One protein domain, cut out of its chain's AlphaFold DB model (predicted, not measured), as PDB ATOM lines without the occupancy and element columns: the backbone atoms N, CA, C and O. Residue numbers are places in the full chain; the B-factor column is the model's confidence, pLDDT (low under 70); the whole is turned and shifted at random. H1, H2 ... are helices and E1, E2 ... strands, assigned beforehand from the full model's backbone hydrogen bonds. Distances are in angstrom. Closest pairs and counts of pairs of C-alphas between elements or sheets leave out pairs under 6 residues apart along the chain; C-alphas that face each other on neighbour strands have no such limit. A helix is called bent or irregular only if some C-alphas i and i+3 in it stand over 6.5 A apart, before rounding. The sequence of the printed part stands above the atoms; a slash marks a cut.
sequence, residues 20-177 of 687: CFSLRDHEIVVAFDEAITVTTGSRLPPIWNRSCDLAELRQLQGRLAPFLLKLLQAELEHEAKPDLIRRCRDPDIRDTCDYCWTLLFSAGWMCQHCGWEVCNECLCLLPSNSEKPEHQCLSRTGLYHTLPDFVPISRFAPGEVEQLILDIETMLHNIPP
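AT A GLANCE: This is residues 20 to 177 of the 687 residues of the protein "JmjC domain-containing protein" of Piloderma croceum (strain F 1598) (UniProt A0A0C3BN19). There is little regular structure: helices H1b and H3 pair side by side at one end of an elongated model, and a loop-rich lobe round the small antiparallel sheet E3 E4, with H2, lies beyond. The hairpin E1 E2 is set off; residues 44 to 54, the last in H1, stick out. The 158 printed residues run E1 E2 H1 E3 H2 E4 H3, mixed, 63 in named elements; loose, radius of gyration of the C-alphas 19.7 A, spans 60 by 32 by 29 A.

HOW THE PARTS SIT: In the hairpin E1, residues 20 to 24, and E2, residues 27 to 32, N 22 and O 29 are 2.9 A apart, within hydrogen-bond range. H1, residues 54 to 79, one helix by its hydrogen bonds, is bent: C-alphas 63 and 66 are 6.9 A apart, and its arms H1a, residues 54 to 63, and H1b, residues 66 to 79, stand at a steep tilt of 62 degrees. Antiparallel E3, residues 108 to 111, and E4, residues 150 to 154, have N 110 and O 151 at 2.9 A. H3, residues 160 to 172, touches H1b, opposite ways at a shallow tilt of 27 degrees; their closest C-alphas, of Leu 72 and Val 161, are 6.1 A apart. Every O i to N i+4 pair is within range in H1a, H1b and H3.

IN THESE COORDINATES: E1 begins at C-alpha 20 (69.603, 151.692, 75.259); H3, 18.2 A long, ends at C-alpha 172 (98.749, 121.092, 80.144). H1b is 20.1 A long; H2 is residues 120 to 123.

THE WHOLE: The farthest C-alphas, of His 26 and Pro 177, are 64.9 A apart. The printed part has no cut; links E2 to H1, H1 to E3 and H2 to E4 are long. pLDDT is under 70 at residues 34 to 46, 91 and 127 to 134.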
ATOM      1  N   CYS A  20      70.579 151.086  76.155       82.44
ATOM      2  CA  CYS A  20      69.603 151.692  75.259       82.44
ATOM      3  C   CYS A  20      68.177 151.594  75.842       82.44
ATOM      4  O   CYS A  20      67.920 150.921  76.842       82.44
ATOM      5  N   PHE A  21      67.236 152.337  75.261       83.88
ATOM      6  CA  PHE A  21      65.822 152.292  75.637       83.88
ATOM      7  C   PHE A  21      65.023 151.899  74.399       83.88
ATOM      8  O   PHE A  21      65.101 152.575  73.374       83.88
ATOM      9  N   SER A  22      64.283 150.798  74.491       78.62
ATOM     10  CA  SER A  22      63.447 150.277  73.409       78.62
ATOM     11  C   SER A  22      61.974 150.502  73.733       78.62
ATOM     12  O   SER A  22      61.595 150.567  74.901       78.62
ATOM     13  N   LEU A  23      61.134 150.625  72.708       83.06
ATOM     14  CA  LEU A  23      59.687 150.726  72.870       83.06
ATOM     15  C   LEU A  23      59.067 149.355  72.570       83.06
ATOM     16  O   LEU A  23      59.126 148.900  71.427       83.06
ATOM     17  N   ARG A  24      58.480 148.698  73.575       80.06
ATOM     18  CA  ARG A  24      57.708 147.452  73.412       80.06
ATOM     19  C   ARG A  24      56.304 147.680  73.954       80.06
ATOM     20  O   ARG A  24      56.170 148.185  75.058       80.06
ATOM     21  N   ASP A  25      55.279 147.374  73.161       82.75
ATOM     22  CA  ASP A  25      53.864 147.522  73.543       82.75
ATOM     23  C   ASP A  25      53.502 148.898  74.144       82.75
ATOM     24  O   ASP A  25      52.731 149.006  75.090       82.75
ATOM     25  N   HIS A  26      54.062 149.972  73.573       84.81
ATOM     26  CA  HIS A  26      53.926 151.361  74.047       84.81
ATOM     27  C   HIS A  26      54.570 151.675  75.409       84.81
ATOM     28  O   HIS A  26      54.420 152.793  75.906       84.81
ATOM     29  N   GLU A  27      55.359 150.760  75.969       77.81
ATOM     30  CA  GLU A  27      56.159 150.978  77.172       77.81
ATOM     31  C   GLU A  27      57.651 151.125  76.837       77.81
ATOM     32  O   GLU A  27      58.187 150.474  75.935       77.81
ATOM     33  N   ILE A  28      58.335 152.017  77.564       79.12
ATOM     34  CA  ILE A  28      59.790 152.175  77.470       79.12
ATOM     35  C   ILE A  28      60.439 151.071  78.303       79.12
ATOM     36  O   ILE A  28      60.340 151.074  79.531       79.12
ATOM     37  N   VAL A  29      61.152 150.169  77.640       79.62
ATOM     38  CA  VAL A  29      61.882 149.061  78.257       79.62
ATOM     39  C   VAL A  29      63.380 149.342  78.188       79.62
ATOM     40  O   VAL A  29      63.894 149.833  77.179       79.62
ATOM     41  N   VAL A  30      64.096 149.041  79.271       80.06
ATOM     42  CA  VAL A  30      65.562 149.101  79.287       80.06
ATOM     43  C   VAL A  30      66.104 147.952  78.441       80.06
ATOM     44  O   VAL A  30      65.709 146.804  78.624       80.06
ATOM     45  N   ALA A  31      67.005 148.266  77.520       79.94
ATOM     46  CA  ALA A  31      67.732 147.298  76.716       79.94
ATOM     47  C   ALA A  31      69.236 147.591  76.799       79.94
ATOM     48  O   ALA A  31      69.659 148.649  77.280       79.94
ATOM     49  N   PHE A  32      70.050 146.639  76.363       81.50
ATOM     50  CA  PHE A  32      71.498 146.770  76.361       81.50
ATOM     51  C   PHE A  32      72.027 146.304  75.011       81.50
ATOM     52  O   PHE A  32      71.692 145.209  74.566       81.50
ATOM     53  N   ASP A  33      72.824 147.152  74.371       75.12
ATOM     54  CA  ASP A  33      73.584 146.788  73.185       75.12
ATOM     55  C   ASP A  33      74.865 146.075  73.629       75.12
ATOM     56  O   ASP A  33      75.476 146.440  74.640       75.12
ATOM     57  N   GLU A  34      75.299 145.066  72.876       65.00
ATOM     58  CA  GLU A  34      76.628 144.498  73.077       65.00
ATOM     59  C   GLU A  34      77.671 145.567  72.736       65.00
ATOM     60  O   GLU A  34      77.703 146.099  71.623       65.00
ATOM     61  N   ALA A  35      78.528 145.911  73.699       58.69
ATOM     62  CA  ALA A  35      79.633 146.818  73.433       58.69
ATOM     63  C   ALA A  35      80.610 146.140  72.455       58.69
ATOM     64  O   ALA A  35      81.372 145.255  72.843       58.69
ATOM     65  N   ILE A  36      80.580 146.548  71.182       53.00
ATOM     66  CA  ILE A  36      81.538 146.093  70.169       53.00
ATOM     67  C   ILE A  36      82.908 146.709  70.480       53.00
ATOM     68  O   ILE A  36      83.055 147.911  70.706       53.00
ATOM     69  N   THR A  37      83.904 145.833  70.494       46.66
ATOM     70  CA  THR A  37      85.314 146.028  70.820       46.66
ATOM     71  C   THR A  37      85.931 147.291  70.213       46.66
ATOM     72  O   THR A  37      86.156 147.386  69.009       46.66
ATOM     73  N   VAL A  38      86.362 148.214  71.075       41.53
ATOM     74  CA  VAL A  38      87.584 148.982  70.818       41.53
ATOM     75  C   VAL A  38      88.638 148.399  71.742       41.53
ATOM     76  O   VAL A  38      88.701 148.733  72.923       41.53
ATOM     77  N   THR A  39      89.464 147.500  71.210       41.62
ATOM     78  CA  THR A  39      90.765 147.180  71.802       41.62
ATOM     79  C   THR A  39      91.564 148.477  71.857       41.62
ATOM     80  O   THR A  39      92.206 148.873  70.884       41.62
ATOM     81  N   THR A  40      91.475 149.195  72.976       40.50
ATOM     82  CA  THR A  40      92.372 150.313  73.254       40.50
ATOM     83  C   THR A  40      93.796 149.777  73.185       40.50
ATOM     84  O   THR A  40      94.084 148.754  73.805       40.50
ATOM     85  N   GLY A  41      94.627 150.443  72.376       41.44
ATOM     86  CA  GLY A  41      95.931 149.982  71.902       41.44
ATOM     87  C   GLY A  41      96.810 149.304  72.949       41.44
ATOM     88  O   GLY A  41      96.729 149.592  74.143       41.44
ATOM     89  N   SER A  42      97.651 148.394  72.456       46.38
ATOM     90  CA  SER A  42      98.513 147.509  73.231       46.38
ATOM     91  C   SER A  42      99.225 148.242  74.374       46.38
ATOM     92  O   SER A  42     100.262 148.887  74.226       46.38
ATOM     93  N   ARG A  43      98.670 148.105  75.579       58.78
ATOM     94  CA  ARG A  43      99.364 148.434  76.821       58.78
ATOM     95  C   ARG A  43     100.279 147.259  77.139       58.78
ATOM     96  O   ARG A  43     100.023 146.509  78.075       58.78
ATOM     97  N   LEU A  44     101.273 147.057  76.271       61.59
ATOM     98  CA  LEU A  44     102.206 145.942  76.371       61.59
ATOM     99  C   LEU A  44     102.815 145.904  77.783       61.59
ATOM    100  O   LEU A  44     103.031 146.969  78.387       61.59
ATOM    101  N   PRO A  45     103.068 144.701  78.321       65.25
ATOM    102  CA  PRO A  45     103.753 144.559  79.594       65.25
ATOM    103  C   PRO A  45     105.126 145.260  79.565       65.25
ATOM    104  O   PRO A  45     105.671 145.558  78.495       65.25
ATOM    105  N   PRO A  46     105.682 145.621  80.733       66.31
ATOM    106  CA  PRO A  46     107.032 146.160  80.828       66.31
ATOM    107  C   PRO A  46     108.089 145.247  80.189       66.31
ATOM    108  O   PRO A  46     107.912 144.041  80.079       66.31
ATOM    109  N   ILE A  47     109.213 145.860  79.798       79.25
ATOM    110  CA  ILE A  47     110.437 145.145  79.429       79.25
ATOM    111  C   ILE A  47     110.842 144.297  80.637       79.25
ATOM    112  O   ILE A  47     110.981 144.847  81.730       79.25
ATOM    113  N   TRP A  48     111.001 142.991  80.435       90.56
ATOM    114  CA  TRP A  48     111.457 142.085  81.483       90.56
ATOM    115  C   TRP A  48     112.959 142.221  81.736       90.56
ATOM    116  O   TRP A  48     113.724 142.616  80.855       90.56
ATOM    117  N   ASN A  49     113.389 141.848  82.938       92.50
ATOM    118  CA  ASN A  49     114.782 141.896  83.372       92.50
ATOM    119  C   ASN A  49     115.720 141.033  82.505       92.50
ATOM    120  O   ASN A  49     116.915 141.318  82.423       92.50
ATOM    121  N   ARG A  50     115.183 139.991  81.861       93.06
ATOM    122  CA  ARG A  50     115.840 139.176  80.833       93.06
ATOM    123  C   ARG A  50     114.802 138.522  79.920       93.06
ATOM    124  O   ARG A  50     113.617 138.485  80.247       93.06
ATOM    125  N   SER A  51     115.259 137.957  78.806       90.44
ATOM    126  CA  SER A  51     114.463 137.007  78.027       90.44
ATOM    127  C   SER A  51     114.318 135.683  78.782       90.44
ATOM    128  O   SER A  51     115.265 135.220  79.425       90.44
ATOM    129  N   CYS A  52     113.139 135.083  78.673       91.25
ATOM    130  CA  CYS A  52     112.839 133.736  79.141       91.25
ATOM    131  C   CYS A  52     112.763 132.807  77.903       91.25
ATOM    132  O   CYS A  52     112.282 133.239  76.850       91.25
ATOM    133  N   ASP A  53     113.258 131.572  78.001       91.56
ATOM    134  CA  ASP A  53     113.151 130.591  76.909       91.56
ATOM    135  C   ASP A  53     111.766 129.910  76.865       91.56
ATOM    136  O   ASP A  53     110.919 130.103  77.744       91.56
ATOM    137  N   LEU A  54     111.506 129.114  75.820       91.12
ATOM    138  CA  LEU A  54     110.218 128.436  75.655       91.12
ATOM    139  C   LEU A  54     109.909 127.485  76.825       91.12
ATOM    140  O   LEU A  54     108.758 127.401  77.251       91.12
ATOM    141  N   ALA A  55     110.909 126.789  77.371       90.31
ATOM    142  CA  ALA A  55     110.706 125.855  78.473       90.31
ATOM    143  C   ALA A  55     110.335 126.599  79.764       90.31
ATOM    144  O   ALA A  55     109.369 126.216  80.426       90.31
ATOM    145  N   GLU A  56     111.032 127.686  80.093       91.69
ATOM    146  CA  GLU A  56     110.741 128.550  81.242       91.69
ATOM    147  C   GLU A  56     109.324 129.130  81.168       91.69
ATOM    148  O   GLU A  56     108.563 129.061  82.140       91.69
ATOM    149  N   LEU A  57     108.935 129.646  79.998       92.19
ATOM    150  CA  LEU A  57     107.595 130.185  79.773       92.19
ATOM    151  C   LEU A  57     106.521 129.099  79.906       92.19
ATOM    152  O   LEU A  57     105.517 129.320  80.587       92.19
ATOM    153  N   ARG A  58     106.728 127.904  79.335       92.38
ATOM    154  CA  ARG A  58     105.792 126.771  79.465       92.38
ATOM    155  C   ARG A  58     105.666 126.283  80.909       92.38
ATOM    156  O   ARG A  58     104.553 125.997  81.346       92.38
ATOM    157  N   GLN A  59     106.757 126.252  81.676       91.75
ATOM    158  CA  GLN A  59     106.703 125.956  83.115       91.75
ATOM    159  C   GLN A  59     105.875 126.994  83.875       91.75
ATOM    160  O   GLN A  59     105.041 126.641  84.714       91.75
ATOM    161  N   LEU A  60     106.070 128.282  83.576       92.88
ATOM    162  CA  LEU A  60     105.293 129.354  84.193       92.88
ATOM    163  C   LEU A  60     103.804 129.250  83.828       92.88
ATOM    164  O   LEU A  60     102.964 129.318  84.726       92.88
ATOM    165  N   GLN A  61     103.463 128.999  82.557       92.69
ATOM    166  CA  GLN A  61     102.076 128.723  82.146       92.69
ATOM    167  C   GLN A  61     101.492 127.544  82.910       92.69
ATOM    168  O   GLN A  61     100.380 127.647  83.423       92.69
ATOM    169  N   GLY A  62     102.246 126.450  83.024       93.44
ATOM    170  CA  GLY A  62     101.827 125.250  83.731       93.44
ATOM    171  C   GLY A  62     101.508 125.485  85.201       93.44
ATOM    172  O   GLY A  62     100.543 124.929  85.716       93.44
ATOM    173  N   ARG A  63     102.258 126.364  85.871       93.25
ATOM    174  CA  ARG A  63     102.006 126.723  87.276       93.25
ATOM    175  C   ARG A  63     100.836 127.693  87.455       93.25
ATOM    176  O   ARG A  63     100.186 127.667  88.494       93.25
ATOM    177  N   LEU A  64     100.543 128.533  86.460       95.50
ATOM    178  CA  LEU A  64      99.394 129.454  86.477       95.50
ATOM    179  C   LEU A  64      98.077 128.772  86.066       95.50
ATOM    180  O   LEU A  64      97.006 129.143  86.552       95.50
ATOM    181  N   ALA A  65      98.160 127.786  85.172       95.50
ATOM    182  CA  ALA A  65      97.025 127.149  84.513       95.50
ATOM    183  C   ALA A  65      95.977 126.563  85.475       95.50
ATOM    184  O   ALA A  65      94.808 126.886  85.286       95.50
ATOM    185  N   PRO A  66      96.320 125.781  86.522       94.88
ATOM    186  CA  PRO A  66      95.313 125.201  87.417       94.88
ATOM    187  C   PRO A  66      94.440 126.254  88.106       94.88
ATOM    188  O   PRO A  66      93.220 126.111  88.178       94.88
ATOM    189  N   PHE A  67      95.062 127.344  88.569       96.19
ATOM    190  CA  PHE A  67      94.348 128.452  89.197       96.19
ATOM    191  C   PHE A  67      93.444 129.169  88.189       96.19
ATOM    192  O   PHE A  67      92.277 129.426  88.479       96.19
ATOM    193  N   LEU A  68      93.960 129.469  86.992       96.88
ATOM    194  CA  LEU A  68      93.185 130.154  85.959       96.88
ATOM    195  C   LEU A  68      92.024 129.299  85.442       96.88
ATOM    196  O   LEU A  68      90.924 129.816  85.278       96.88
ATOM    197  N   LEU A  69      92.245 128.001  85.231       96.81
ATOM    198  CA  LEU A  69      91.234 127.062  84.752       96.81
ATOM    199  C   LEU A  69      90.021 127.034  85.685       96.81
ATOM    200  O   LEU A  69      88.893 127.177  85.227       96.81
ATOM    201  N   LYS A  70      90.255 126.960  87.000       96.19
ATOM    202  CA  LYS A  70      89.197 127.033  88.018       96.19
ATOM    203  C   LYS A  70      88.405 128.343  87.949       96.19
ATOM    204  O   LYS A  70      87.189 128.335  88.127       96.19
ATOM    205  N   LEU A  71      89.073 129.473  87.697       95.75
ATOM    206  CA  LEU A  71      88.392 130.759  87.524       95.75
ATOM    207  C   LEU A  71      87.552 130.781  86.243       95.75
ATOM    208  O   LEU A  71      86.400 131.193  86.292       95.75
ATOM    209  N   LEU A  72      88.111 130.327  85.121       97.19
ATOM    210  CA  LEU A  72      87.428 130.317  83.827       97.19
ATOM    211  C   LEU A  72      86.235 129.357  83.807       97.19
ATOM    212  O   LEU A  72      85.214 129.686  83.221       97.19
ATOM    213  N   GLN A  73      86.312 128.216  84.494       97.00
ATOM    214  CA  GLN A  73      85.174 127.304  84.648       97.00
ATOM    215  C   GLN A  73      83.993 127.985  85.357       97.00
ATOM    216  O   GLN A  73      82.858 127.887  84.896       97.00
ATOM    217  N   ALA A  74      84.255 128.745  86.425       95.38
ATOM    218  CA  ALA A  74      83.217 129.522  87.105       95.38
ATOM    219  C   ALA A  74      82.659 130.666  86.234       95.38
ATOM    220  O   ALA A  74      81.482 131.014  86.340       95.38
ATOM    221  N   GLU A  75      83.491 131.256  85.371       95.81
ATOM    222  CA  GLU A  75      83.059 132.253  84.385       95.81
ATOM    223  C   GLU A  75      82.171 131.619  83.306       95.81
ATOM    224  O   GLU A  75      81.112 132.162  83.007       95.81
ATOM    225  N   LEU A  76      82.521 130.432  82.802       96.31
ATOM    226  CA  LEU A  76      81.735 129.693  81.811       96.31
ATOM    227  C   LEU A  76      80.329 129.353  82.333       96.31
ATOM    228  O   LEU A  76      79.330 129.560  81.644       96.31
ATOM    229  N   GLU A  77      80.230 128.903  83.586       95.88
ATOM    230  CA  GLU A  77      78.938 128.691  84.253       95.88
ATOM    231  C   GLU A  77      78.117 129.987  84.381       95.88
ATOM    232  O   GLU A  77      76.881 129.958  84.372       95.88
ATOM    233  N   HIS A  78      78.782 131.137  84.520       95.50
ATOM    234  CA  HIS A  78      78.119 132.437  84.570       95.50
ATOM    235  C   HIS A  78      77.652 132.904  83.185       95.50
ATOM    236  O   HIS A  78      76.558 133.461  83.088       95.50
ATOM    237  N   GLU A  79      78.415 132.642  82.120       94.25
ATOM    238  CA  GLU A  79      78.032 133.002  80.746       94.25
ATOM    239  C   GLU A  79      76.796 132.241  80.244       94.25
ATOM    240  O   GLU A  79      76.066 132.743  79.395       94.25
ATOM    241  N   ALA A  80      76.498 131.072  80.821       94.44
ATOM    242  CA  ALA A  80      75.303 130.288  80.507       94.44
ATOM    243  C   ALA A  80      73.981 130.896  81.032       94.44
ATOM    244  O   ALA A  80      72.905 130.328  80.819       94.44
ATOM    245  N   LYS A  81      74.027 132.018  81.763       93.88
ATOM    246  CA  LYS A  81      72.830 132.662  82.325       93.88
ATOM    247  C   LYS A  81      72.037 133.416  81.246       93.88
ATOM    248  O   LYS A  81      72.640 134.033  80.370       93.88
ATOM    249  N   PRO A  82      70.690 133.407  81.310       90.75
ATOM    250  CA  PRO A  82      69.866 134.148  80.360       90.75
ATOM    251  C   PRO A  82      70.095 135.656  80.490       90.75
ATOM    252  O   PRO A  82      70.440 136.146  81.567       90.75
ATOM    253  N   ASP A  83      69.875 136.377  79.389       88.50
ATOM    254  CA  ASP A  83      69.954 137.842  79.320       88.50
ATOM    255  C   ASP A  83      71.318 138.427  79.753       88.50
ATOM    256  O   ASP A  83      71.395 139.562  80.227       88.50
ATOM    257  N   LEU A  84      72.402 137.652  79.594       91.19
ATOM    258  CA  LEU A  84      73.779 138.088  79.842       91.19
ATOM    259  C   LEU A  84      74.125 139.324  79.012       91.19
ATOM    260  O   LEU A  84      73.980 139.337  77.791       91.19
ATOM    261  N   ILE A  85      74.674 140.334  79.680       89.50
ATOM    262  CA  ILE A  85      75.193 141.540  79.037       89.50
ATOM    263  C   ILE A  85      76.712 141.465  78.988       89.50
ATOM    264  O   ILE A  85      77.368 141.152  79.983       89.50
ATOM    265  N   ARG A  86      77.290 141.817  77.839       86.75
ATOM    266  CA  ARG A  86      78.742 141.909  77.678       86.75
ATOM    267  C   ARG A  86      79.210 143.353  77.742       86.75
ATOM    268  O   ARG A  86      78.705 144.219  77.027       86.75
ATOM    269  N   ARG A  87      80.193 143.611  78.603       82.19
ATOM    270  CA  ARG A  87      80.788 144.935  78.807       82.19
ATOM    271  C   ARG A  87      82.306 144.835  78.770       82.19
ATOM    272  O   ARG A  87      82.893 144.113  79.562       82.19
ATOM    273  N   CYS A  88      82.961 145.609  77.913       76.38
ATOM    274  CA  CYS A  88      84.422 145.632  77.879       76.38
ATOM    275  C   CYS A  88      85.023 146.136  79.200       76.38
ATOM    276  O   CYS A  88      84.474 147.026  79.857       76.38
ATOM    277  N   ARG A  89      86.197 145.600  79.549       78.31
ATOM    278  CA  ARG A  89      87.016 146.123  80.648       78.31
ATOM    279  C   ARG A  89      87.515 147.519  80.312       78.31
ATOM    280  O   ARG A  89      88.037 147.744  79.222       78.31
ATOM    281  N   ASP A  90      87.432 148.416  81.284       76.00
ATOM    282  CA  ASP A  90      88.150 149.682  81.223       76.00
ATOM    283  C   ASP A  90      89.532 149.489  81.878       76.00
ATOM    284  O   ASP A  90      89.607 149.188  83.069       76.00
ATOM    285  N   PRO A  91      90.644 149.632  81.137       69.62
ATOM    286  CA  PRO A  91      91.987 149.390  81.666       69.62
ATOM    287  C   PRO A  91      92.447 150.420  82.713       69.62
ATOM    288  O   PRO A  91      93.482 150.214  83.350       69.62
ATOM    289  N   ASP A  92      91.728 151.530  82.891       74.00
ATOM    290  CA  ASP A  92      92.027 152.560  83.892       74.00
ATOM    291  C   ASP A  92      91.066 152.539  85.087       74.00
ATOM    292  O   ASP A  92      91.288 153.267  86.061       74.00
ATOM    293  N   ILE A  93      90.030 151.693  85.057       77.12
ATOM    294  CA  ILE A  93      89.034 151.583  86.124       77.12
ATOM    295  C   ILE A  93      89.024 150.162  86.677       77.12
ATOM    296  O   ILE A  93      88.954 149.175  85.957       77.12
ATOM    297  N   ARG A  94      89.046 150.062  88.004       82.06
ATOM    298  CA  ARG A  94      88.889 148.787  88.695       82.06
ATOM    299  C   ARG A  94      87.417 148.474  88.908       82.06
ATOM    300  O   ARG A  94      86.717 149.210  89.606       82.06
ATOM    301  N   ASP A  95      86.974 147.359  88.349       84.25
ATOM    302  CA  ASP A  95      85.635 146.834  88.572       84.25
ATOM    303  C   ASP A  95      85.543 146.238  89.980       84.25
ATOM    304  O   ASP A  95      86.168 145.226  90.286       84.25
ATOM    305  N   THR A  96      84.786 146.887  90.863       87.25
ATOM    306  CA  THR A  96      84.604 146.464  92.259       87.25
ATOM    307  C   THR A  96      83.140 146.167  92.529       87.25
ATOM    308  O   THR A  96      82.249 146.835  92.008       87.25
ATOM    309  N   CYS A  97      82.884 145.169  93.369       88.81
ATOM    310  CA  CYS A  97      81.559 144.928  93.911       88.81
ATOM    311  C   CYS A  97      81.189 146.080  94.847       88.81
ATOM    312  O   CYS A  97      81.871 146.321  95.841       88.81
ATOM    313  N   ASP A  98      80.067 146.737  94.592       86.75
ATOM    314  CA  ASP A  98      79.614 147.873  95.395       86.75
ATOM    315  C   ASP A  98      79.097 147.481  96.789       86.75
ATOM    316  O   ASP A  98      78.805 148.354  97.608       86.75
ATOM    317  N   TYR A  99      78.954 146.179  97.061       85.00
ATOM    318  CA  TYR A  99      78.537 145.670  98.364       85.00
ATOM    319  C   TYR A  99      79.732 145.286  99.244       85.00
ATOM    320  O   TYR A  99      79.889 145.826 100.337       85.00
ATOM    321  N   CYS A 100      80.612 144.399  98.768       85.38
ATOM    322  CA  CYS A 100      81.752 143.907  99.555       85.38
ATOM    323  C   CYS A 100      83.100 144.556  99.217       85.38
ATOM    324  O   CYS A 100      84.097 144.247  99.871       85.38
ATOM    325  N   TRP A 101      83.141 145.447  98.221       83.19
ATOM    326  CA  TRP A 101      84.320 146.232  97.829       83.19
ATOM    327  C   TRP A 101      85.514 145.411  97.329       83.19
ATOM    328  O   TRP A 101      86.620 145.931  97.186       83.19
ATOM    329  N   THR A 102      85.292 144.134  97.020       84.94
ATOM    330  CA  THR A 102      86.279 143.282  96.352       84.94
ATOM    331  C   THR A 102      86.204 143.449  94.847       84.94
ATOM    332  O   THR A 102      85.150 143.792  94.307       84.94
ATOM    333  N   LEU A 103      87.304 143.167  94.159       86.69
ATOM    334  CA  LEU A 103      87.343 143.228  92.705       86.69
ATOM    335  C   LEU A 103      86.486 142.139  92.065       86.69
ATOM    336  O   LEU A 103      86.451 140.992  92.521       86.69
ATOM    337  N   LEU A 104      85.814 142.514  90.984       89.06
ATOM    338  CA  LEU A 104      85.131 141.601  90.085       89.06
ATOM    339  C   LEU A 104      86.158 141.076  89.084       89.06
ATOM    340  O   LEU A 104      86.906 141.855  88.494       89.06
ATOM    341  N   PHE A 105      86.217 139.750  88.915       89.88
ATOM    342  CA  PHE A 105      87.084 139.160  87.898       89.88
ATOM    343  C   PHE A 105      86.509 139.450  86.526       89.88
ATOM    344  O   PHE A 105      87.004 140.365  85.889       89.88
ATOM    345  N   SER A 106      85.470 138.757  86.070       89.81
ATOM    346  CA  SER A 106      84.693 139.143  84.888       89.81
ATOM    347  C   SER A 106      83.201 139.123  85.213       89.81
ATOM    348  O   SER A 106      82.548 140.167  85.096       89.81
ATOM    349  N   ALA A 107      82.726 137.986  85.725       92.00
ATOM    350  CA  ALA A 107      81.360 137.749  86.156       92.00
ATOM    351  C   ALA A 107      80.913 138.714  87.257       92.00
ATOM    352  O   ALA A 107      81.574 138.897  88.288       92.00
ATOM    353  N   GLY A 108      79.728 139.276  87.063       94.00
ATOM    354  CA  GLY A 108      79.070 140.155  88.016       94.00
ATOM    355  C   GLY A 108      77.584 140.284  87.719       94.00
ATOM    356  O   GLY A 108      77.061 139.696  86.779       94.00
ATOM    357  N   TRP A 109      76.895 141.062  88.539       93.88
ATOM    358  CA  TRP A 109      75.472 141.336  88.383       93.88
ATOM    359  C   TRP A 109      75.233 142.821  88.507       93.88
ATOM    360  O   TRP A 109      75.638 143.417  89.502       93.88
ATOM    361  N   MET A 110      74.544 143.418  87.543       92.44
ATOM    362  CA  MET A 110      74.290 144.855  87.527       92.44
ATOM    363  C   MET A 110      72.804 145.154  87.617       92.44
ATOM    364  O   MET A 110      72.000 144.595  86.881       92.44
ATOM    365  N   CYS A 111      72.443 146.100  88.478       90.31
ATOM    366  CA  CYS A 111      71.102 146.653  88.533       90.31
ATOM    367  C   CYS A 111      70.794 147.437  87.249       90.31
ATOM    368  O   CYS A 111      71.445 148.446  86.956       90.31
ATOM    369  N   GLN A 112      69.745 147.040  86.528       87.19
ATOM    370  CA  GLN A 112      69.334 147.654  85.258       87.19
ATOM    371  C   GLN A 112      68.927 149.133  85.404       87.19
ATOM    372  O   GLN A 112      69.000 149.924  84.457       87.19
ATOM    373  N   HIS A 113      68.524 149.539  86.612       86.12
ATOM    374  CA  HIS A 113      68.011 150.879  86.884       86.12
ATOM    375  C   HIS A 113      69.098 151.885  87.281       86.12
ATOM    376  O   HIS A 113      69.080 153.019  86.795       86.12
ATOM    377  N   CYS A 114      70.026 151.503  88.167       86.00
ATOM    378  CA  CYS A 114      71.021 152.426  88.731       86.00
ATOM    379  C   CYS A 114      72.487 152.027  88.510       86.00
ATOM    380  O   CYS A 114      73.362 152.819  88.844       86.00
ATOM    381  N   GLY A 115      72.763 150.844  87.953       87.50
ATOM    382  CA  GLY A 115      74.119 150.407  87.605       87.50
ATOM    383  C   GLY A 115      74.923 149.891  88.797       87.50
ATOM    384  O   GLY A 115      76.135 149.731  88.690       87.50
ATOM    385  N   TRP A 116      74.260 149.664  89.937       88.50
ATOM    386  CA  TRP A 116      74.868 149.050  91.117       88.50
ATOM    387  C   TRP A 116      75.296 147.626  90.771       88.50
ATOM    388  O   TRP A 116      74.475 146.863  90.264       88.50
ATOM    389  N   GLU A 117      76.564 147.298  90.990       90.31
ATOM    390  CA  GLU A 117      77.176 146.052  90.538       90.31
ATOM    391  C   GLU A 117      77.658 145.209  91.722       90.31
ATOM    392  O   GLU A 117      78.339 145.700  92.627       90.31
ATOM    393  N   VAL A 118      77.306 143.924  91.735       91.62
ATOM    394  CA  VAL A 118      77.628 142.995  92.823       91.62
ATOM    395  C   VAL A 118      78.222 141.687  92.306       91.62
ATOM    396  O   VAL A 118      77.909 141.240  91.207       91.62
ATOM    397  N   CYS A 119      79.096 141.061  93.100       92.00
ATOM    398  CA  CYS A 119      79.616 139.727  92.789       92.00
ATOM    399  C   CYS A 119      78.552 138.641  93.029       92.00
ATOM    400  O   CYS A 119      77.552 138.888  93.710       92.00
ATOM    401  N   ASN A 120      78.791 137.429  92.513       90.50
ATOM    402  CA  ASN A 120      77.896 136.275  92.678       90.50
ATOM    403  C   ASN A 120      77.538 136.024  94.153       90.50
ATOM    404  O   ASN A 120      76.368 135.871  94.498       90.50
ATOM    405  N   GLU A 121      78.527 136.049  95.044       89.31
ATOM    406  CA  GLU A 121      78.326 135.793  96.471       89.31
ATOM    407  C   GLU A 121      77.504 136.900  97.141       89.31
ATOM    408  O   GLU A 121      76.720 136.633  98.048       89.31
ATOM    409  N   CYS A 122      77.675 138.152  96.715       89.19
ATOM    410  CA  CYS A 122      76.939 139.294  97.251       89.19
ATOM    411  C   CYS A 122      75.492 139.342  96.762       89.19
ATOM    412  O   CYS A 122      74.621 139.730  97.538       89.19
ATOM    413  N   LEU A 123      75.221 138.906  95.529       89.56
ATOM    414  CA  LEU A 123      73.855 138.773  95.028       89.56
ATOM    415  C   LEU A 123      73.042 137.804  95.900       89.56
ATOM    416  O   LEU A 123      71.925 138.128  96.292       89.56
ATOM    417  N   CYS A 124      73.625 136.660  96.272       86.19
ATOM    418  CA  CYS A 124      72.985 135.671  97.148       86.19
ATOM    419  C   CYS A 124      72.673 136.207  98.556       86.19
ATOM    420  O   CYS A 124      71.823 135.656  99.251       86.19
ATOM    421  N   LEU A 125      73.360 137.269  98.987       82.38
ATOM    422  CA  LEU A 125      73.126 137.918 100.277       82.38
ATOM    423  C   LEU A 125      72.038 138.993 100.220       82.38
ATOM    424  O   LEU A 125      71.654 139.480 101.286       82.38
ATOM    425  N   LEU A 126      71.549 139.376  99.033       77.06
ATOM    426  CA  LEU A 126      70.473 140.356  98.897       77.06
ATOM    427  C   LEU A 126      69.171 139.769  99.459       77.06
ATOM    428  O   LEU A 126      68.619 138.826  98.891       77.06
ATOM    429  N   PRO A 127      68.651 140.300 100.577       63.84
ATOM    430  CA  PRO A 127      67.447 139.752 101.177       63.84
ATOM    431  C   PRO A 127      66.235 140.116 100.328       63.84
ATOM    432  O   PRO A 127      66.124 141.251  99.868       63.84
ATOM    433  N   SER A 128      65.263 139.210 100.220       57.59
ATOM    434  CA  SER A 128      63.986 139.501  99.552       57.59
ATOM    435  C   SER A 128      63.212 140.657 100.212       57.59
ATOM    436  O   SER A 128      62.385 141.266  99.552       57.59
ATOM    437  N   ASN A 129      63.499 140.972 101.489       52.47
ATOM    438  CA  ASN A 129      62.873 142.032 102.300       52.47
ATOM    439  C   ASN A 129      63.894 142.735 103.225       52.47
ATOM    440  O   ASN A 129      63.762 142.721 104.450       52.47
ATOM    441  N   SER A 130      64.964 143.312 102.679       59.09
ATOM    442  CA  SER A 130      65.911 144.088 103.492       59.09
ATOM    443  C   SER A 130      65.555 145.570 103.498       59.09
ATOM    444  O   SER A 130      65.617 146.211 102.455       59.09
ATOM    445  N   GLU A 131      65.332 146.140 104.679       60.66
ATOM    446  CA  GLU A 131      65.150 147.589 104.859       60.66
ATOM    447  C   GLU A 131      66.477 148.356 105.040       60.66
ATOM    448  O   GLU A 131      66.488 149.544 105.376       60.66
ATOM    449  N   LYS A 132      67.620 147.697 104.815       65.69
ATOM    450  CA  LYS A 132      68.946 148.290 105.008       65.69
ATOM    451  C   LYS A 132      69.217 149.410 103.988       65.69
ATOM    452  O   LYS A 132      69.150 149.141 102.787       65.69
ATOM    453  N   PRO A 133      69.533 150.652 104.414       64.19
ATOM    454  CA  PRO A 133      69.717 151.798 103.517       64.19
ATOM    455  C   PRO A 133      70.714 151.565 102.375       64.19
ATOM    456  O   PRO A 133      70.525 152.088 101.280       64.19
ATOM    457  N   GLU A 134      71.753 150.767 102.611       69.25
ATOM    458  CA  GLU A 134      72.772 150.383 101.627       69.25
ATOM    459  C   GLU A 134      72.227 149.576 100.437       69.25
ATOM    460  O   GLU A 134      72.879 149.521  99.400       69.25
ATOM    461  N   HIS A 135      71.033 148.990 100.551       74.56
ATOM    462  CA  HIS A 135      70.389 148.233  99.475       74.56
ATOM    463  C   HIS A 135      69.358 149.064  98.695       74.56
ATOM    464  O   HIS A 135      68.681 148.525  97.819       74.56
ATOM    465  N   GLN A 136      69.204 150.361  98.986       79.25
ATOM    466  CA  GLN A 136      68.278 151.226  98.249       79.25
ATOM    467  C   GLN A 136      68.774 151.498  96.828       79.25
ATOM    468  O   GLN A 136      69.943 151.813  96.593       79.25
ATOM    469  N   CYS A 137      67.858 151.425  95.867       81.81
ATOM    470  CA  CYS A 137      68.158 151.757  94.486       81.81
ATOM    471  C   CYS A 137      68.218 153.276  94.309       81.81
ATOM    472  O   CYS A 137      67.215 153.970  94.457       81.81
ATOM    473  N   LEU A 138      69.381 153.802  93.910       80.75
ATOM    474  CA  LEU A 138      69.572 155.245  93.693       80.75
ATOM    475  C   LEU A 138      68.649 155.827  92.611       80.75
ATOM    476  O   LEU A 138      68.381 157.025  92.612       80.75
ATOM    477  N   SER A 139      68.173 154.984  91.692       79.62
ATOM    478  CA  SER A 139      67.262 155.370  90.609       79.62
ATOM    479  C   SER A 139      65.782 155.253  91.009       79.62
ATOM    480  O   SER A 139      64.922 155.883  90.398       79.62
ATOM    481  N   ARG A 140      65.460 154.491  92.066       78.31
ATOM    482  CA  ARG A 140      64.082 154.243  92.514       78.31
ATOM    483  C   ARG A 140      63.907 154.662  93.970       78.31
ATOM    484  O   ARG A 140      64.176 153.905  94.899       78.31
ATOM    485  N   THR A 141      63.441 155.892  94.159       74.81
ATOM    486  CA  THR A 141      63.289 156.501  95.489       74.81
ATOM    487  C   THR A 141      62.401 155.641  96.392       74.81
ATOM    488  O   THR A 141      61.247 155.386  96.061       74.81
ATOM    489  N   GLY A 142      62.933 155.213  97.540       72.50
ATOM    490  CA  GLY A 142      62.204 154.411  98.530       72.50
ATOM    491  C   GLY A 142      62.071 152.921  98.197       72.50
ATOM    492  O   GLY A 142      61.482 152.195  98.994       72.50
ATOM    493  N   LEU A 143      62.624 152.454  97.069       80.75
ATOM    494  CA  LEU A 143      62.632 151.041  96.692       80.75
ATOM    495  C   LEU A 143      64.021 150.426  96.884       80.75
ATOM    496  O   LEU A 143      65.051 151.023  96.566       80.75
ATOM    497  N   TYR A 144      64.030 149.193  97.378       82.94
ATOM    498  CA  TYR A 144      65.236 148.397  97.571       82.94
ATOM    499  C   TYR A 144      65.523 147.549  96.333       82.94
ATOM    500  O   TYR A 144      64.642 147.319  95.501       82.94
ATOM    501  N   HIS A 145      66.775 147.136  96.175       85.81
ATOM    502  CA  HIS A 145      67.160 146.169  95.160       85.81
ATOM    503  C   HIS A 145      66.602 144.780  95.492       85.81
ATOM    504  O   HIS A 145      66.683 144.316  96.628       85.81
ATOM    505  N   THR A 146      66.079 144.118  94.473       83.38
ATOM    506  CA  THR A 146      65.561 142.751  94.469       83.38
ATOM    507  C   THR A 146      66.231 141.974  93.339       83.38
ATOM    508  O   THR A 146      66.749 142.576  92.402       83.38
ATOM    509  N   LEU A 147      66.234 140.640  93.405       85.25
ATOM    510  CA  LEU A 147      66.892 139.804  92.388       85.25
ATOM    511  C   LEU A 147      66.470 140.123  90.936       85.25
ATOM    512  O   LEU A 147      67.365 140.215  90.101       85.25
ATOM    513  N   PRO A 148      65.179 140.374  90.619       87.62
ATOM    514  CA  PRO A 148      64.758 140.733  89.259       87.62
ATOM    515  C   PRO A 148      65.349 142.040  88.714       87.62
ATOM    516  O   PRO A 148      65.309 142.271  87.509       87.62
ATOM    517  N   ASP A 149      65.892 142.905  89.573       87.38
ATOM    518  CA  ASP A 149      66.503 144.160  89.134       87.38
ATOM    519  C   ASP A 149      67.878 143.953  88.498       87.38
ATOM    520  O   ASP A 149      68.402 144.875  87.866       87.38
ATOM    521  N   PHE A 150      68.479 142.776  88.696       91.44
ATOM    522  CA  PHE A 150      69.832 142.468  88.263       91.44
ATOM    523  C   PHE A 150      69.856 141.629  86.995       91.44
ATOM    524  O   PHE A 150      69.063 140.712  86.805       91.44
ATOM    525  N   VAL A 151      70.845 141.929  86.167       92.56
ATOM    526  CA  VAL A 151      71.212 141.190  84.958       92.56
ATOM    527  C   VAL A 151      72.651 140.709  85.089       92.56
ATOM    528  O   VAL A 151      73.474 141.444  85.654       92.56
ATOM    529  N   PRO A 152      72.964 139.491  84.621       94.94
ATOM    530  CA  PRO A 152      74.326 138.988  84.658       94.94
ATOM    531  C   PRO A 152      75.200 139.769  83.668       94.94
ATOM    532  O   PRO A 152      74.745 140.174  82.596       94.94
ATOM    533  N   ILE A 153      76.459 139.995  84.041       92.31
ATOM    534  CA  ILE A 153      77.461 140.681  83.221       92.31
ATOM    535  C   ILE A 153      78.687 139.795  83.051       92.31
ATOM    536  O   ILE A 153      79.247 139.324  84.039       92.31
ATOM    537  N   SER A 154      79.168 139.691  81.811       92.00
ATOM    538  CA  SER A 154      80.519 139.218  81.496       92.00
ATOM    539  C   SER A 154      81.345 140.329  80.850       92.00
ATOM    540  O   SER A 154      80.831 141.229  80.180       92.00
ATOM    541  N   ARG A 155      82.656 140.265  81.065       89.31
ATOM    542  CA  ARG A 155      83.663 141.136  80.451       89.31
ATOM    543  C   ARG A 155      84.520 140.426  79.408       89.31
ATOM    544  O   ARG A 155      85.420 141.054  78.853       89.31
ATOM    545  N   PHE A 156      84.247 139.150  79.158       89.50
ATOM    546  CA  PHE A 156      84.839 138.375  78.074       89.50
ATOM    547  C   PHE A 156      84.037 138.548  76.780       89.50
ATOM    548  O   PHE A 156      82.830 138.829  76.804       89.50
ATOM    549  N   ALA A 157      84.703 138.385  75.641       88.19
ATOM    550  CA  ALA A 157      84.034 138.276  74.352       88.19
ATOM    551  C   ALA A 157      83.307 136.917  74.227       88.19
ATOM    552  O   ALA A 157      83.700 135.950  74.884       88.19
ATOM    553  N   PRO A 158      82.256 136.810  73.389       89.38
ATOM    554  CA  PRO A 158      81.599 135.529  73.132       89.38
ATOM    555  C   PRO A 158      82.600 134.453  72.679       89.38
ATOM    556  O   PRO A 158      83.349 134.679  71.728       89.38
ATOM    557  N   GLY A 159      82.608 133.294  73.344       90.81
ATOM    558  CA  GLY A 159      83.494 132.166  73.020       90.81
ATOM    559  C   GLY A 159      84.927 132.276  73.561       90.81
ATOM    560  O   GLY A 159      85.707 131.335  73.416       90.81
ATOM    561  N   GLU A 160      85.310 133.409  74.162       92.69
ATOM    562  CA  GLU A 160      86.677 133.624  74.657       92.69
ATOM    563  C   GLU A 160      87.001 132.709  75.845       92.69
ATOM    564  O   GLU A 160      88.098 132.154  75.913       92.69
ATOM    565  N   VAL A 161      86.047 132.514  76.762       95.31
ATOM    566  CA  VAL A 161      86.229 131.667  77.949       95.31
ATOM    567  C   VAL A 161      86.408 130.205  77.544       95.31
ATOM    568  O   VAL A 161      87.357 129.563  77.997       95.31
ATOM    569  N   GLU A 162      85.551 129.687  76.661       96.62
ATOM    570  CA  GLU A 162      85.640 128.319  76.145       96.62
ATOM    571  C   GLU A 162      86.967 128.075  75.427       96.62
ATOM    572  O   GLU A 162      87.621 127.057  75.667       96.62
ATOM    573  N   GLN A 163      87.400 129.019  74.586       95.06
ATOM    574  CA  GLN A 163      88.669 128.900  73.875       95.06
ATOM    575  C   GLN A 163      89.863 128.912  74.837       95.06
ATOM    576  O   GLN A 163      90.778 128.106  74.682       95.06
ATOM    577  N   LEU A 164      89.861 129.787  75.850       95.75
ATOM    578  CA  LEU A 164      90.926 129.826  76.857       95.75
ATOM    579  C   LEU A 164      90.998 128.527  77.670       95.75
ATOM    580  O   LEU A 164      92.100 128.056  77.948       95.75
ATOM    581  N   ILE A 165      89.853 127.941  78.034       97.38
ATOM    582  CA  ILE A 165      89.794 126.640  78.719       97.38
ATOM    583  C   ILE A 165      90.416 125.553  77.838       97.38
ATOM    584  O   ILE A 165      91.332 124.864  78.288       97.38
ATOM    585  N   LEU A 166      89.987 125.451  76.576       96.19
ATOM    586  CA  LEU A 166      90.504 124.457  75.630       96.19
ATOM    587  C   LEU A 166      92.019 124.599  75.415       96.19
ATOM    588  O   LEU A 166      92.751 123.606  75.377       96.19
ATOM    589  N   ASP A 167      92.502 125.834  75.303       93.06
ATOM    590  CA  ASP A 167      93.924 126.132  75.152       93.06
ATOM    591  C   ASP A 167      94.732 125.718  76.387       93.06
ATOM    592  O   ASP A 167      95.832 125.177  76.248       93.06
ATOM    593  N   ILE A 168      94.208 125.969  77.593       95.38
ATOM    594  CA  ILE A 168      94.833 125.535  78.849       95.38
ATOM    595  C   ILE A 168      94.910 124.014  78.903       95.38
ATOM    596  O   ILE A 168      95.991 123.477  79.140       95.38
ATOM    597  N   GLU A 169      93.801 123.322  78.656       94.62
ATOM    598  CA  GLU A 169      93.745 121.858  78.686       94.62
ATOM    599  C   GLU A 169      94.723 121.244  77.678       94.62
ATOM    600  O   GLU A 169      95.501 120.355  78.025       94.62
ATOM    601  N   THR A 170      94.781 121.792  76.464       92.25
ATOM    602  CA  THR A 170      95.731 121.359  75.429       92.25
ATOM    603  C   THR A 170      97.184 121.608  75.844       92.25
ATOM    604  O   THR A 170      98.047 120.751  75.654       92.25
ATOM    605  N   MET A 171      97.482 122.775  76.423       91.12
ATOM    606  CA  MET A 171      98.831 123.134  76.866       91.12
ATOM    607  C   MET A 171      99.301 122.263  78.032       91.12
ATOM    608  O   MET A 171     100.459 121.850  78.028       91.12
ATOM    609  N   LEU A 172      98.419 121.926  78.981       89.44
ATOM    610  CA  LEU A 172      98.749 121.092  80.144       89.44
ATOM    611  C   LEU A 172      99.317 119.718  79.747       89.44
ATOM    612  O   LEU A 172     100.161 119.178  80.460       89.44
ATOM    613  N   HIS A 173      98.920 119.174  78.591       84.12
ATOM    614  CA  HIS A 173      99.480 117.932  78.046       84.12
ATOM    615  C   HIS A 173     100.919 118.066  77.520       84.12
ATOM    616  O   HIS A 173     101.608 117.058  77.372       84.12
ATOM    617  N   ASN A 174     101.378 119.290  77.261       79.56
ATOM    618  CA  ASN A 174     102.660 119.606  76.630       79.56
ATOM    619  C   ASN A 174     103.654 120.287  77.590       79.56
ATOM    620  O   ASN A 174     104.655 120.850  77.144       79.56
ATOM    621  N   ILE A 175     103.395 120.269  78.901       80.25
ATOM    622  CA  ILE A 175     104.311 120.858  79.884       80.25
ATOM    623  C   ILE A 175     105.516 119.930  80.065       80.25
ATOM    624  O   ILE A 175     105.333 118.751  80.386       80.25
ATOM    625  N   PRO A 176     106.755 120.435  79.912       77.44
ATOM    626  CA  PRO A 176     107.938 119.636  80.187       77.44
ATOM    627  C   PRO A 176     107.916 119.131  81.639       77.44
ATOM    628  O   PRO A 176     107.506 119.867  82.539       77.44
ATOM    629  N   PRO A 177     108.373 117.906  81.934       75.44
ATOM    630  CA  PRO A 177     108.513 117.483  83.318       75.44
ATOM    631  C   PRO A 177     109.513 118.396  84.037       75.44
ATOM    632  O   PRO A 177     110.582 118.705  83.510       75.44
TER     633      PRO A 177